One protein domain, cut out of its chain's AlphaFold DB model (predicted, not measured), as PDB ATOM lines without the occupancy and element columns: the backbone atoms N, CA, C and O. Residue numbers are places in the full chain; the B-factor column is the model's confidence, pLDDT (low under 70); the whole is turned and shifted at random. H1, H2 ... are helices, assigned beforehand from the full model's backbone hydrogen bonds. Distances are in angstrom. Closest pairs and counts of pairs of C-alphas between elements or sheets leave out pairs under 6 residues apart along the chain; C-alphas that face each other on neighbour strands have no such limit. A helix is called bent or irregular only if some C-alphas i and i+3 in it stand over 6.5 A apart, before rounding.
ATOM      1  N   ALA A 185       3.700  44.470  33.315       68.38
ATOM      2  CA  ALA A 185       2.403  44.559  32.662       68.38
ATOM      3  C   ALA A 185       2.161  43.374  31.716       68.38
ATOM      4  O   ALA A 185       1.047  42.860  31.683       68.38
ATOM      5  N   LEU A 186       3.183  42.896  30.998       64.19
ATOM      6  CA  LEU A 186       3.077  41.688  30.173       64.19
ATOM      7  C   LEU A 186       2.744  40.463  31.032       64.19
ATOM      8  O   LEU A 186       1.728  39.817  30.786       64.19
ATOM      9  N   VAL A 187       3.551  40.181  32.060       72.69
ATOM     10  CA  VAL A 187       3.364  39.035  32.964       72.69
ATOM     11  C   VAL A 187       1.975  39.057  33.598       72.69
ATOM     12  O   VAL A 187       1.247  38.071  33.520       72.69
ATOM     13  N   CYS A 188       1.568  40.188  34.176       80.81
ATOM     14  CA  CYS A 188       0.255  40.316  34.800       80.81
ATOM     15  C   CYS A 188      -0.894  40.154  33.802       80.81
ATOM     16  O   CYS A 188      -1.885  39.514  34.139       80.81
ATOM     17  N   ASN A 189      -0.772  40.681  32.581       71.81
ATOM     18  CA  ASN A 189      -1.807  40.512  31.562       71.81
ATOM     19  C   ASN A 189      -1.942  39.048  31.122       71.81
ATOM     20  O   ASN A 189      -3.062  38.553  31.023       71.81
ATOM     21  N   PHE A 190      -0.828  38.333  30.928       68.75
ATOM     22  CA  PHE A 190      -0.843  36.892  30.642       68.75
ATOM     23  C   PHE A 190      -1.482  36.090  31.782       68.75
ATOM     24  O   PHE A 190      -2.318  35.222  31.549       68.75
ATOM     25  N   LEU A 191      -1.177  36.457  33.028       78.94
ATOM     26  CA  LEU A 191      -1.795  35.887  34.226       78.94
ATOM     27  C   LEU A 191      -3.229  36.389  34.482       78.94
ATOM     28  O   LEU A 191      -3.856  35.987  35.461       78.94
ATOM     29  N   CYS A 192      -3.765  37.254  33.613       86.56
ATOM     30  CA  CYS A 192      -5.092  37.856  33.722       86.56
ATOM     31  C   CYS A 192      -5.333  38.601  35.054       86.56
ATOM     32  O   CYS A 192      -6.450  38.590  35.590       86.56
ATOM     33  N   LEU A 193      -4.296  39.256  35.571       88.50
ATOM     34  CA  LEU A 193      -4.291  40.065  36.788       88.50
ATOM     35  C   LEU A 193      -4.694  41.519  36.499       88.50
ATOM     36  O   LEU A 193      -4.584  42.013  35.378       88.50
ATOM     37  N   ASN A 194      -5.207  42.207  37.513       89.25
ATOM     38  CA  ASN A 194      -5.720  43.565  37.401       89.25
ATOM     39  C   ASN A 194      -4.597  44.624  37.373       89.25
ATOM     40  O   ASN A 194      -3.419  44.354  37.615       89.25
ATOM     41  N   GLN A 195      -4.986  45.869  37.090       84.62
ATOM     42  CA  GLN A 195      -4.051  46.991  36.992       84.62
ATOM     43  C   GLN A 195      -3.386  47.342  38.333       84.62
ATOM     44  O   GLN A 195      -2.276  47.867  38.332       84.62
ATOM     45  N   ASP A 196      -4.020  47.042  39.468       88.12
ATOM     46  CA  ASP A 196      -3.470  47.360  40.790       88.12
ATOM     47  C   ASP A 196      -2.209  46.537  41.073       88.12
ATOM     48  O   ASP A 196      -1.204  47.079  41.533       88.12
ATOM     49  N   LEU A 197      -2.214  45.251  40.703       88.12
ATOM     50  CA  LEU A 197      -1.036  44.388  40.805       88.12
ATOM     51  C   LEU A 197       0.087  44.819  39.854       88.12
ATOM     52  O   LEU A 197       1.257  44.785  40.236       88.12
ATOM     53  N   ILE A 198      -0.255  45.287  38.647       84.12
ATOM     54  CA  ILE A 198       0.723  45.870  37.711       84.12
ATOM     55  C   ILE A 198       1.391  47.090  38.345       84.12
ATOM     56  O   ILE A 198       2.617  47.144  38.439       84.12
ATOM     57  N   ASN A 199       0.587  48.038  38.831       87.38
ATOM     58  CA  ASN A 199       1.078  49.269  39.447       87.38
ATOM     59  C   ASN A 199       1.947  48.972  40.678       87.38
ATOM     60  O   ASN A 199       2.961  49.633  40.893       87.38
ATOM     61  N   MET A 200       1.576  47.961  41.471       90.62
ATOM     62  CA  MET A 200       2.358  47.518  42.623       90.62
ATOM     63  C   MET A 200       3.762  47.073  42.199       90.62
ATOM     64  O   MET A 200       4.742  47.606  42.725       90.62
ATOM     65  N   ILE A 201       3.888  46.182  41.211       84.88
ATOM     66  CA  ILE A 201       5.203  45.712  40.742       84.88
ATOM     67  C   ILE A 201       5.995  46.867  40.118       84.88
ATOM     68  O   ILE A 201       7.189  47.025  40.382       84.88
ATOM     69  N   GLU A 202       5.337  47.720  39.333       83.00
ATOM     70  CA  GLU A 202       5.966  48.888  38.713       83.00
ATOM     71  C   GLU A 202       6.425  49.941  39.733       83.00
ATOM     72  O   GLU A 202       7.339  50.711  39.437       83.00
ATOM     73  N   SER A 203       5.856  49.951  40.941       86.31
ATOM     74  CA  SER A 203       6.287  50.818  42.043       86.31
ATOM     75  C   SER A 203       7.499  50.278  42.814       86.31
ATOM     76  O   SER A 203       8.119  51.018  43.584       86.31
ATOM     77  N   LEU A 204       7.884  49.009  42.611       83.88
ATOM     78  CA  LEU A 204       9.055  48.426  43.269       83.88
ATOM     79  C   LEU A 204      10.329  49.143  42.813       83.88
ATOM     80  O   LEU A 204      10.518  49.413  41.625       83.88
ATOM     81  N   SER A 205      11.243  49.413  43.744       80.06
ATOM     82  CA  SER A 205      12.553  49.968  43.396       80.06
ATOM     83  C   SER A 205      13.354  48.995  42.523       80.06
ATOM     84  O   SER A 205      13.216  47.780  42.666       80.06
ATOM     85  N   LEU A 206      14.234  49.523  41.664       71.31
ATOM     86  CA  LEU A 206      15.111  48.715  40.798       71.31
ATOM     87  C   LEU A 206      15.879  47.653  41.596       71.31
ATOM     88  O   LEU A 206      15.806  46.475  41.272       71.31
ATOM     89  N   LYS A 207      16.465  48.051  42.732       72.69
ATOM     90  CA  LYS A 207      17.163  47.137  43.645       72.69
ATOM     91  C   LYS A 207      16.295  45.953  44.090       72.69
ATOM     92  O   LYS A 207      16.800  44.853  44.217       72.69
ATOM     93  N   LYS A 208      14.994  46.150  44.343       74.56
ATOM     94  CA  LYS A 208      14.099  45.038  44.708       74.56
ATOM     95  C   LYS A 208      13.836  44.116  43.515       74.56
ATOM     96  O   LYS A 208      13.846  42.910  43.706       74.56
ATOM     97  N   ARG A 209      13.639  44.668  42.314       65.81
ATOM     98  CA  ARG A 209      13.381  43.886  41.089       65.81
ATOM     99  C   ARG A 209      14.586  43.067  40.621       65.81
ATOM    100  O   ARG A 209      14.402  42.085  39.925       65.81
ATOM    101  N   GLU A 210      15.800  43.463  40.997       69.06
ATOM    102  CA  GLU A 210      17.029  42.715  40.691       69.06
ATOM    103  C   GLU A 210      17.267  41.525  41.635       69.06
ATOM    104  O   GLU A 210      18.058  40.642  41.315       69.06
ATOM    105  N   HIS A 211      16.621  41.503  42.806       71.62
ATOM    106  CA  HIS A 211      16.835  40.459  43.810       71.62
ATOM    107  C   HIS A 211      15.934  39.235  43.629       71.62
ATOM    108  O   HIS A 211      16.336  38.149  44.029       71.62
ATOM    109  N   GLU A 212      14.732  39.409  43.082       77.88
ATOM    110  CA  GLU A 212      13.710  38.361  42.993       77.88
ATOM    111  C   GLU A 212      12.884  38.521  41.711       77.88
ATOM    112  O   GLU A 212      12.771  39.626  41.172       77.88
ATOM    113  N   ASP A 213      12.271  37.434  41.240       76.56
ATOM    114  CA  ASP A 213      11.429  37.465  40.042       76.56
ATOM    115  C   ASP A 213      10.035  38.082  40.296       76.56
ATOM    116  O   ASP A 213       9.588  38.303  41.426       76.56
ATOM    117  N   ILE A 214       9.312  38.391  39.214       80.81
ATOM    118  CA  ILE A 214       7.962  38.976  39.297       80.81
ATOM    119  C   ILE A 214       6.988  38.035  40.029       80.81
ATOM    120  O   ILE A 214       6.113  38.504  40.764       80.81
ATOM    121  N   VAL A 215       7.147  36.716  39.872       81.81
ATOM    122  CA  VAL A 215       6.284  35.708  40.504       81.81
ATOM    123  C   VAL A 215       6.408  35.754  42.023       81.81
ATOM    124  O   VAL A 215       5.388  35.721  42.711       81.81
ATOM    125  N   TYR A 216       7.617  35.905  42.562       84.81
ATOM    126  CA  TYR A 216       7.862  36.065  43.992       84.81
ATOM    127  C   TYR A 216       7.052  37.232  44.572       84.81
ATOM    128  O   TYR A 216       6.359  37.083  45.586       84.81
ATOM    129  N   PHE A 217       7.078  38.393  43.909       87.19
ATOM    130  CA  PHE A 217       6.334  39.570  44.361       87.19
ATOM    131  C   PHE A 217       4.821  39.376  44.269       87.19
ATOM    132  O   PHE A 217       4.107  39.758  45.198       87.19
ATOM    133  N   LEU A 218       4.335  38.734  43.204       88.81
ATOM    134  CA  LEU A 218       2.921  38.381  43.069       88.81
ATOM    135  C   LEU A 218       2.463  37.459  44.202       88.81
ATOM    136  O   LEU A 218       1.470  37.756  44.862       88.81
ATOM    137  N   ARG A 219       3.217  36.398  44.507       86.88
ATOM    138  CA  ARG A 219       2.913  35.471  45.612       86.88
ATOM    139  C   ARG A 219       2.861  36.179  46.957       86.88
ATOM    140  O   ARG A 219       1.961  35.938  47.762       86.88
ATOM    141  N   LYS A 220       3.818  37.072  47.209       85.81
ATOM    142  CA  LYS A 220       3.837  37.870  48.435       85.81
ATOM    143  C   LYS A 220       2.602  38.764  48.534       85.81
ATOM    144  O   LYS A 220       2.017  38.850  49.610       85.81
ATOM    145  N   GLN A 221       2.190  39.385  47.430       88.38
ATOM    146  CA  GLN A 221       1.006  40.238  47.414       88.38
ATOM    147  C   GLN A 221      -0.294  39.445  47.573       88.38
ATOM    148  O   GLN A 221      -1.171  39.897  48.300       88.38
ATOM    149  N   LEU A 222      -0.408  38.248  46.985       87.12
ATOM    150  CA  LEU A 222      -1.568  37.373  47.196       87.12
ATOM    151  C   LEU A 222      -1.799  37.095  48.687       87.12
ATOM    152  O   LEU A 222      -2.928  37.196  49.154       87.12
ATOM    153  N   LYS A 223      -0.729  36.823  49.446       82.25
ATOM    154  CA  LYS A 223      -0.811  36.615  50.904       82.25
ATOM    155  C   LYS A 223      -1.270  37.866  51.658       82.25
ATOM    156  O   LYS A 223      -1.970  37.750  52.657       82.25
ATOM    157  N   VAL A 224      -0.875  39.054  51.196       84.62
ATOM    158  CA  VAL A 224      -1.336  40.326  51.777       84.62
ATOM    159  C   VAL A 224      -2.828  40.522  51.505       84.62
ATOM    160  O   VAL A 224      -3.582  40.761  52.444       84.62
ATOM    161  N   ASN A 225      -3.261  40.354  50.252       85.25
ATOM    162  CA  ASN A 225      -4.660  40.518  49.850       85.25
ATOM    163  C   ASN A 225      -5.575  39.457  50.487       85.25
ATOM    164  O   ASN A 225      -6.719  39.749  50.815       85.25
ATOM    165  N   GLU A 226      -5.080  38.240  50.718       78.62
ATOM    166  CA  GLU A 226      -5.805  37.200  51.462       78.62
ATOM    167  C   GLU A 226      -6.140  37.629  52.901       78.62
ATOM    168  O   GLU A 226      -7.191  37.263  53.431       78.62
ATOM    169  N   GLY A 227      -5.298  38.452  53.532       72.06
ATOM    170  CA  GLY A 227      -5.606  39.042  54.837       72.06
ATOM    171  C   GLY A 227      -6.876  39.907  54.824       72.06
ATOM    172  O   GLY A 227      -7.547  40.034  55.850       72.06
ATOM    173  N   GLU A 228      -7.257  40.448  53.664       70.44
ATOM    174  CA  GLU A 228      -8.456  41.275  53.494       70.44
ATOM    175  C   GLU A 228      -9.754  40.450  53.423       70.44
ATOM    176  O   GLU A 228     -10.840  41.002  53.631       70.44
ATOM    177  N   PHE A 229      -9.668  39.123  53.238       67.81
ATOM    178  CA  PHE A 229     -10.831  38.222  53.195       67.81
ATOM    179  C   PHE A 229     -11.683  38.295  54.469       67.81
ATOM    180  O   PHE A 229     -12.904  38.140  54.420       67.81
ATOM    181  N   LYS A 230     -11.059  38.583  55.622       54.28
ATOM    182  CA  LYS A 230     -11.713  38.609  56.942       54.28
ATOM    183  C   LYS A 230     -12.853  39.627  57.068       54.28
ATOM    184  O   LYS A 230     -13.709  39.476  57.939       54.28
ATOM    185  N   ASN A 231     -12.899  40.643  56.204       48.06
ATOM    186  CA  ASN A 231     -13.949  41.666  56.238       48.06
ATOM    187  C   ASN A 231     -15.206  41.284  55.438       48.06
ATOM    188  O   ASN A 231     -16.193  42.020  55.458       48.06
ATOM    189  N   SER A 232     -15.197  40.133  54.765       46.00
ATOM    190  CA  SER A 232     -16.230  39.717  53.823       46.00
ATOM    191  C   SER A 232     -16.865  38.400  54.301       46.00
ATOM    192  O   SER A 232     -16.318  37.307  54.173       46.00
ATOM    193  N   ARG A 233     -18.022  38.486  54.971       45.78
ATOM    194  CA  ARG A 233     -18.661  37.303  55.591       45.78
ATOM    195  C   ARG A 233     -19.515  36.470  54.624       45.78
ATOM    196  O   ARG A 233     -19.926  35.380  54.998       45.78
ATOM    197  N   ASP A 234     -19.714  36.919  53.380       48.81
ATOM    198  CA  ASP A 234     -20.753  36.393  52.468       48.81
ATOM    199  C   ASP A 234     -20.284  36.113  51.026       48.81
ATOM    200  O   ASP A 234     -21.082  36.086  50.089       48.81
ATOM    201  N   GLU A 235     -18.988  35.912  50.802       57.53
ATOM    202  CA  GLU A 235     -18.452  35.951  49.436       57.53
ATOM    203  C   GLU A 235     -18.131  34.563  48.865       57.53
ATOM    204  O   GLU A 235     -17.851  33.617  49.604       57.53
ATOM    205  N   SER A 236     -18.308  34.427  47.545       74.06
ATOM    206  CA  SER A 236     -18.048  33.211  46.770       74.06
ATOM    207  C   SER A 236     -16.583  33.155  46.330       74.06
ATOM    208  O   SER A 236     -15.995  34.202  46.084       74.06
ATOM    209  N   PHE A 237     -16.031  31.957  46.115       79.38
ATOM    210  CA  PHE A 237     -14.665  31.714  45.617       79.38
ATOM    211  C   PHE A 237     -14.214  32.655  44.476       79.38
ATOM    212  O   PHE A 237     -13.091  33.153  44.441       79.38
ATOM    213  N   ALA A 238     -15.114  32.963  43.532       84.75
ATOM    214  CA  ALA A 238     -14.851  33.895  42.432       84.75
ATOM    215  C   ALA A 238     -14.604  35.342  42.897       84.75
ATOM    216  O   ALA A 238     -13.843  36.082  42.272       84.75
ATOM    217  N   LYS A 239     -15.267  35.769  43.970       85.06
ATOM    218  CA  LYS A 239     -15.095  37.094  44.558       85.06
ATOM    219  C   LYS A 239     -13.785  37.186  45.340       85.06
ATOM    220  O   LYS A 239     -13.075  38.172  45.159       85.06
ATOM    221  N   ASP A 240     -13.400  36.129  46.052       87.00
ATOM    222  CA  ASP A 240     -12.092  36.044  46.717       87.00
ATOM    223  C   ASP A 240     -10.947  36.155  45.701       87.00
ATOM    224  O   ASP A 240     -10.027  36.954  45.872       87.00
ATOM    225  N   LEU A 241     -11.042  35.457  44.564       89.31
ATOM    226  CA  LEU A 241     -10.094  35.622  43.456       89.31
ATOM    227  C   LEU A 241     -10.074  37.054  42.895       89.31
ATOM    228  O   LEU A 241      -9.019  37.556  42.508       89.31
ATOM    229  N   SER A 242     -11.220  37.739  42.863       89.56
ATOM    230  CA  SER A 242     -11.272  39.146  42.451       89.56
ATOM    231  C   SER A 242     -10.535  40.061  43.434       89.56
ATOM    232  O   SER A 242      -9.880  40.999  42.982       89.56
ATOM    233  N   ILE A 243     -10.617  39.799  44.745       89.12
ATOM    234  CA  ILE A 243      -9.876  40.525  45.798       89.12
ATOM    235  C   ILE A 243      -8.371  40.253  45.679       89.12
ATOM    236  O   ILE A 243      -7.546  41.160  45.782       89.12
ATOM    237  N   LEU A 244      -7.999  39.014  45.357       91.00
ATOM    238  CA  LEU A 244      -6.618  38.642  45.037       91.00
ATOM    239  C   LEU A 244      -6.074  39.324  43.775       91.00
ATOM    240  O   LEU A 244      -4.883  39.228  43.498       91.00
ATOM    241  N   GLY A 245      -6.922  40.036  43.033       91.69
ATOM    242  CA  GLY A 245      -6.535  40.852  41.895       91.69
ATOM    243  C   GLY A 245      -6.719  40.169  40.547       91.69
ATOM    244  O   GLY A 245      -6.226  40.682  39.546       91.69
ATOM    245  N   PHE A 246      -7.440  39.049  40.468       91.50
ATOM    246  CA  PHE A 246      -7.772  38.439  39.182       91.50
ATOM    247  C   PHE A 246      -8.898  39.201  38.484       91.50
ATOM    248  O   PHE A 246      -9.903  39.597  39.078       91.50
ATOM    249  N   THR A 247      -8.757  39.375  37.173       88.44
ATOM    250  CA  THR A 247      -9.847  39.868  36.327       88.44
ATOM    251  C   THR A 247     -10.951  38.812  36.203       88.44
ATOM    252  O   THR A 247     -10.716  37.620  36.394       88.44
ATOM    253  N   LYS A 248     -12.161  39.209  35.779       84.88
ATOM    254  CA  LYS A 248     -13.258  38.258  35.486       84.88
ATOM    255  C   LYS A 248     -12.837  37.143  34.522       84.88
ATOM    256  O   LYS A 248     -13.285  36.008  34.659       84.88
ATOM    257  N   ARG A 249     -11.976  37.479  33.558       78.31
ATOM    258  CA  ARG A 249     -11.388  36.531  32.611       78.31
ATOM    259  C   ARG A 249     -10.452  35.553  33.319       78.31
ATOM    260  O   ARG A 249     -10.627  34.352  33.161       78.31
ATOM    261  N   GLY A 250      -9.519  36.062  34.125       83.19
ATOM    262  CA  GLY A 250      -8.592  35.235  34.902       83.19
ATOM    263  C   GLY A 250      -9.316  34.261  35.825       83.19
ATOM    264  O   GLY A 250      -8.995  33.081  35.830       83.19
ATOM    265  N   ILE A 251     -10.369  34.727  36.501       87.38
ATOM    266  CA  ILE A 251     -11.238  33.892  37.341       87.38
ATOM    267  C   ILE A 251     -11.861  32.751  36.531       87.38
ATOM    268  O   ILE A 251     -11.841  31.607  36.971       87.38
ATOM    269  N   SER A 252     -12.406  33.042  35.345       81.69
ATOM    270  CA  SER A 252     -13.026  32.019  34.496       81.69
ATOM    271  C   SER A 252     -12.024  30.981  33.997       81.69
ATOM    272  O   SER A 252     -12.381  29.810  33.916       81.69
ATOM    273  N   ILE A 253     -10.810  31.404  33.632       77.94
ATOM    274  CA  ILE A 253      -9.752  30.499  33.166       77.94
ATOM    275  C   ILE A 253      -9.297  29.621  34.329       77.94
ATOM    276  O   ILE A 253      -9.365  28.405  34.224       77.94
ATOM    277  N   LEU A 254      -8.923  30.230  35.455       84.12
ATOM    278  CA  LEU A 254      -8.463  29.524  36.647       84.12
ATOM    279  C   LEU A 254      -9.512  28.516  37.141       84.12
ATOM    280  O   LEU A 254      -9.186  27.364  37.393       84.12
ATOM    281  N   LEU A 255     -10.791  28.891  37.225       82.94
ATOM    282  CA  LEU A 255     -11.853  27.961  37.633       82.94
ATOM    283  C   LEU A 255     -12.049  26.792  36.663       82.94
ATOM    284  O   LEU A 255     -12.479  25.721  37.085       82.94
ATOM    285  N   ALA A 256     -11.778  26.996  35.375       77.62
ATOM    286  CA  ALA A 256     -11.876  25.942  34.374       77.62
ATOM    287  C   ALA A 256     -10.684  24.975  34.420       77.62
ATOM    288  O   ALA A 256     -10.821  23.852  33.940       77.62
ATOM    289  N   THR A 257      -9.546  25.389  34.991       73.75
ATOM    290  CA  THR A 257      -8.365  24.528  35.117       73.75
ATOM    291  C   THR A 257      -8.312  23.733  36.417       73.75
ATOM    292  O   THR A 257      -7.595  22.742  36.471       73.75
ATOM    293  N   ILE A 258      -9.073  24.112  37.449       77.31
ATOM    294  CA  ILE A 258      -9.149  23.343  38.699       77.31
ATOM    295  C   ILE A 258     -10.113  22.155  38.535       77.31
ATOM    296  O   ILE A 258     -11.254  22.352  38.098       77.31
ATOM    297  N   PRO A 259      -9.740  20.930  38.954       76.94
ATOM    298  CA  PRO A 259     -10.654  19.803  38.949       76.94
ATOM    299  C   PRO A 259     -11.841  20.071  39.883       76.94
ATOM    300  O   PRO A 259     -11.700  20.498  41.034       76.94
ATOM    301  N   LYS A 260     -13.053  19.834  39.373       77.44
ATOM    302  CA  LYS A 260     -14.305  20.192  40.064       77.44
ATOM    303  C   LYS A 260     -14.472  19.502  41.419       77.44
ATOM    304  O   LYS A 260     -15.204  20.007  42.263       77.44
ATOM    305  N   ASP A 261     -13.838  18.352  41.615       74.94
ATOM    306  CA  ASP A 261     -13.880  17.574  42.850       74.94
ATOM    307  C   ASP A 261     -12.934  18.107  43.937       74.94
ATOM    308  O   ASP A 261     -13.147  17.812  45.112       74.94
ATOM    309  N   VAL A 262     -11.941  18.931  43.583       76.31
ATOM    310  CA  VAL A 262     -10.970  19.480  44.545       76.31
ATOM    311  C   VAL A 262     -11.083  20.984  44.765       76.31
ATOM    312  O   VAL A 262     -10.514  21.465  45.737       76.31
ATOM    313  N   VAL A 263     -11.847  21.727  43.957       79.19
ATOM    314  CA  VAL A 263     -11.943  23.201  44.060       79.19
ATOM    315  C   VAL A 263     -12.248  23.708  45.479       79.19
ATOM    316  O   VAL A 263     -11.595  24.633  45.949       79.19
ATOM    317  N   ASN A 264     -13.146  23.038  46.209       78.38
ATOM    318  CA  ASN A 264     -13.527  23.411  47.582       78.38
ATOM    319  C   ASN A 264     -12.591  22.832  48.664       78.38
ATOM    320  O   ASN A 264     -12.802  23.059  49.858       78.38
ATOM    321  N   SER A 265     -11.586  22.044  48.267       77.25
ATOM    322  CA  SER A 265     -10.608  21.433  49.176       77.25
ATOM    323  C   SER A 265      -9.502  22.399  49.602       77.25
ATOM    324  O   SER A 265      -8.739  22.048  50.491       77.25
ATOM    325  N   GLU A 266      -9.421  23.598  49.017       82.69
ATOM    326  CA  GLU A 266      -8.481  24.658  49.407       82.69
ATOM    327  C   GLU A 266      -9.085  26.054  49.211       82.69
ATOM    328  O   GLU A 266     -10.113  26.220  48.556       82.69
ATOM    329  N   VAL A 267      -8.426  27.064  49.779       81.62
ATOM    330  CA  VAL A 267      -8.803  28.482  49.665       81.62
ATOM    331  C   VAL A 267      -8.414  29.085  48.307       81.62
ATOM    332  O   VAL A 267      -7.483  28.624  47.646       81.62
ATOM    333  N   ALA A 268      -9.077  30.170  47.894       85.81
ATOM    334  CA  ALA A 268      -8.821  30.839  46.611       85.81
ATOM    335  C   ALA A 268      -7.348  31.251  46.400       85.81
ATOM    336  O   ALA A 268      -6.830  31.148  45.287       85.81
ATOM    337  N   SER A 269      -6.649  31.672  47.460       85.25
ATOM    338  CA  SER A 269      -5.234  32.074  47.406       85.25
ATOM    339  C   SER A 269      -4.297  30.920  47.057       85.25
ATOM    340  O   SER A 269      -3.345  31.122  46.302       85.25
ATOM    341  N   TYR A 270      -4.593  29.707  47.533       84.88
ATOM    342  CA  TYR A 270      -3.848  28.499  47.186       84.88
ATOM    343  C   TYR A 270      -3.910  28.260  45.677       84.88
ATOM    344  O   TYR A 270      -2.875  28.103  45.026       84.88
ATOM    345  N   TRP A 271      -5.121  28.274  45.116       85.81
ATOM    346  CA  TRP A 271      -5.336  28.018  43.695       85.81
ATOM    347  C   TRP A 271      -4.761  29.138  42.820       85.81
ATOM    348  O   TRP A 271      -4.154  28.858  41.790       85.81
ATOM    349  N   ALA A 272      -4.882  30.394  43.257       89.12
ATOM    350  CA  ALA A 272      -4.258  31.547  42.614       89.12
ATOM    351  C   ALA A 272      -2.730  31.436  42.551       89.12
ATOM    352  O   ALA A 272      -2.144  31.636  41.490       89.12
ATOM    353  N   GLU A 273      -2.081  31.095  43.668       86.62
ATOM    354  CA  GLU A 273      -0.630  30.907  43.726       86.62
ATOM    355  C   GLU A 273      -0.187  29.809  42.758       86.62
ATOM    356  O   GLU A 273       0.725  30.014  41.960       86.62
ATOM    357  N   GLN A 274      -0.861  28.661  42.785       81.25
ATOM    358  CA  GLN A 274      -0.543  27.560  41.884       81.25
ATOM    359  C   GLN A 274      -0.783  27.896  40.413       81.25
ATOM    360  O   GLN A 274       0.027  27.512  39.568       81.25
ATOM    361  N   PHE A 275      -1.861  28.616  40.098       83.88
ATOM    362  CA  PHE A 275      -2.125  29.085  38.744       83.88
ATOM    363  C   PHE A 275      -1.001  30.005  38.264       83.88
ATOM    364  O   PHE A 275      -0.462  29.779  37.186       83.88
ATOM    365  N   ILE A 276      -0.590  30.986  39.075       84.44
ATOM    366  CA  ILE A 276       0.503  31.900  38.724       84.44
ATOM    367  C   ILE A 276       1.805  31.137  38.492       84.44
ATOM    368  O   ILE A 276       2.433  31.320  37.453       84.44
ATOM    369  N   GLU A 277       2.205  30.271  39.426       77.81
ATOM    370  CA  GLU A 277       3.456  29.516  39.307       77.81
ATOM    371  C   GLU A 277       3.456  28.608  38.081       77.81
ATOM    372  O   GLU A 277       4.439  28.551  37.338       77.81
ATOM    373  N   THR A 278       2.347  27.914  37.854       72.06
ATOM    374  CA  THR A 278       2.255  26.941  36.773       72.06
ATOM    375  C   THR A 278       2.153  27.623  35.422       72.06
ATOM    376  O   THR A 278       2.888  27.268  34.500       72.06
ATOM    377  N   PHE A 279       1.279  28.622  35.295       72.88
ATOM    378  CA  PHE A 279       1.109  29.363  34.055       72.88
ATOM    379  C   PHE A 279       2.412  30.069  33.693       72.88
ATOM    380  O   PHE A 279       2.913  29.878  32.596       72.88
ATOM    381  N   TYR A 280       3.050  30.775  34.631       72.31
ATOM    382  CA  TYR A 280       4.324  31.448  34.372       72.31
ATOM    383  C   TYR A 280       5.418  30.486  33.877       72.31
ATOM    384  O   TYR A 280       6.095  30.772  32.891       72.31
ATOM    385  N   ARG A 281       5.567  29.318  34.516       66.44
ATOM    386  CA  ARG A 281       6.609  28.332  34.170       66.44
ATOM    387  C   ARG A 281       6.323  27.518  32.911       66.44
ATOM    388  O   ARG A 281       7.262  26.994  32.319       66.44
ATOM    389  N   SER A 282       5.063  27.381  32.516       58.88
ATOM    390  CA  SER A 282       4.671  26.650  31.303       58.88
ATOM    391  C   SER A 282       4.472  27.565  30.095       58.88
ATOM    392  O   SER A 282       4.503  27.093  28.956       58.88
ATOM    393  N   HIS A 283       4.294  28.870  30.318       61.75
ATOM    394  CA  HIS A 283       3.988  29.814  29.258       61.75
ATOM    395  C   HIS A 283       5.203  30.038  28.340       61.75
ATOM    396  O   HIS A 283       6.251  30.470  28.824       61.75
TER     397      HIS A 283
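AT A GLANCE: This is residues 185 to 283 of the 511 residues of an uncharacterized protein of Biomphalaria glabrata (UniProt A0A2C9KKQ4). The two long helices, H4 and H7, lie side by side and run opposite ways, making one layer, with the shorter helices H1, H2, H5 and H6 over one side of it. H5 and H6 form a hairpin that packs on this pair where H4 ends and H7 begins; H1 and H2 lie toward the other ends of the pair, and small H3 lies at one end of the longest axis. The printed part has 99 residues with seven named helices, H1 to H7 in order, and no named strand, and the class is all helix. It is compact, with a radius of gyration of the C-alphas of 13.4 A and spans of 41 by 32 by 20 A.

IN THESE COORDINATES: H1 is residues 185 to 190, beginning at C-alpha 185 (2.403, 44.559, 32.662). H2 is residues 195 to 203, 12.1 A long, and H3 is residues 206 to 209. H4, residues 214 to 231, is the longest helix at 27.8 A, from C-alpha 214 at (7.962, 38.976, 39.297). H4 is neither bent nor irregular, but only just: C-alphas 227 and 230 are 6.5 A apart. H5 is residues 237 to 243, 10.0 A, and H6 is residues 248 to 257, 14.6 A. H7, residues 268 to 282, spans 20.8 A and ends at C-alpha 282 (4.671, 26.650, 31.303).

HOW THE PARTS SIT: H1 and H2 form a helical hairpin but only just touch, with 3 pairs of C-alphas within 8 A; the closest C-alphas, of Ala 185 and Ile 198, are 5.5 A apart. H2 only just touches H4, also with 3 pairs, at residues 214 to 218 of H4 alone; the closest C-alphas are those of Ile 201 and Phe 217, 7.2 A. H3 touches no helix and meets H4 only through their link. H4 touches H7 at a shallow tilt of 14 degrees, opposite ways, with the C-alphas of Arg 219 and Glu 273 closest at 6.1 A. With residues 225 to 229 alone, H4 touches H5, where the C-alphas of Asn 225 and Ile 243 are closest at 6.6 A. H5 and H6 form a helical hairpin at a steep tilt of 43 degrees, the C-alphas of Ala 238 and Ile 251 closest at 6.2 A. H7 touches H5 with residues 268 to 272 alone, about perpendicular at 76 degrees; the C-alphas of Leu 241 and Ala 268 are closest at 5.9 A. H6 and H7 only just touch, with 3 pairs of C-alphas within 8 A, closest at Leu 254 and Phe 275, 6.7 A. Helix packing is mostly crossed. Each O i to N i+4 pair is within hydrogen-bond range in H1, H2, H5, H6 and H7, against 9 of 14 in H4; H3 is too short for such a pair.

THE WHOLE: The two C-alphas farthest apart are those of Lys 207 and Asp 261, 42.9 A. The printed part has no cut and no long link. Its mean pLDDT is 78.7, with residues 185 to 186, 190, 209 to 210, 229 to 235 and 281 to 283 under 70.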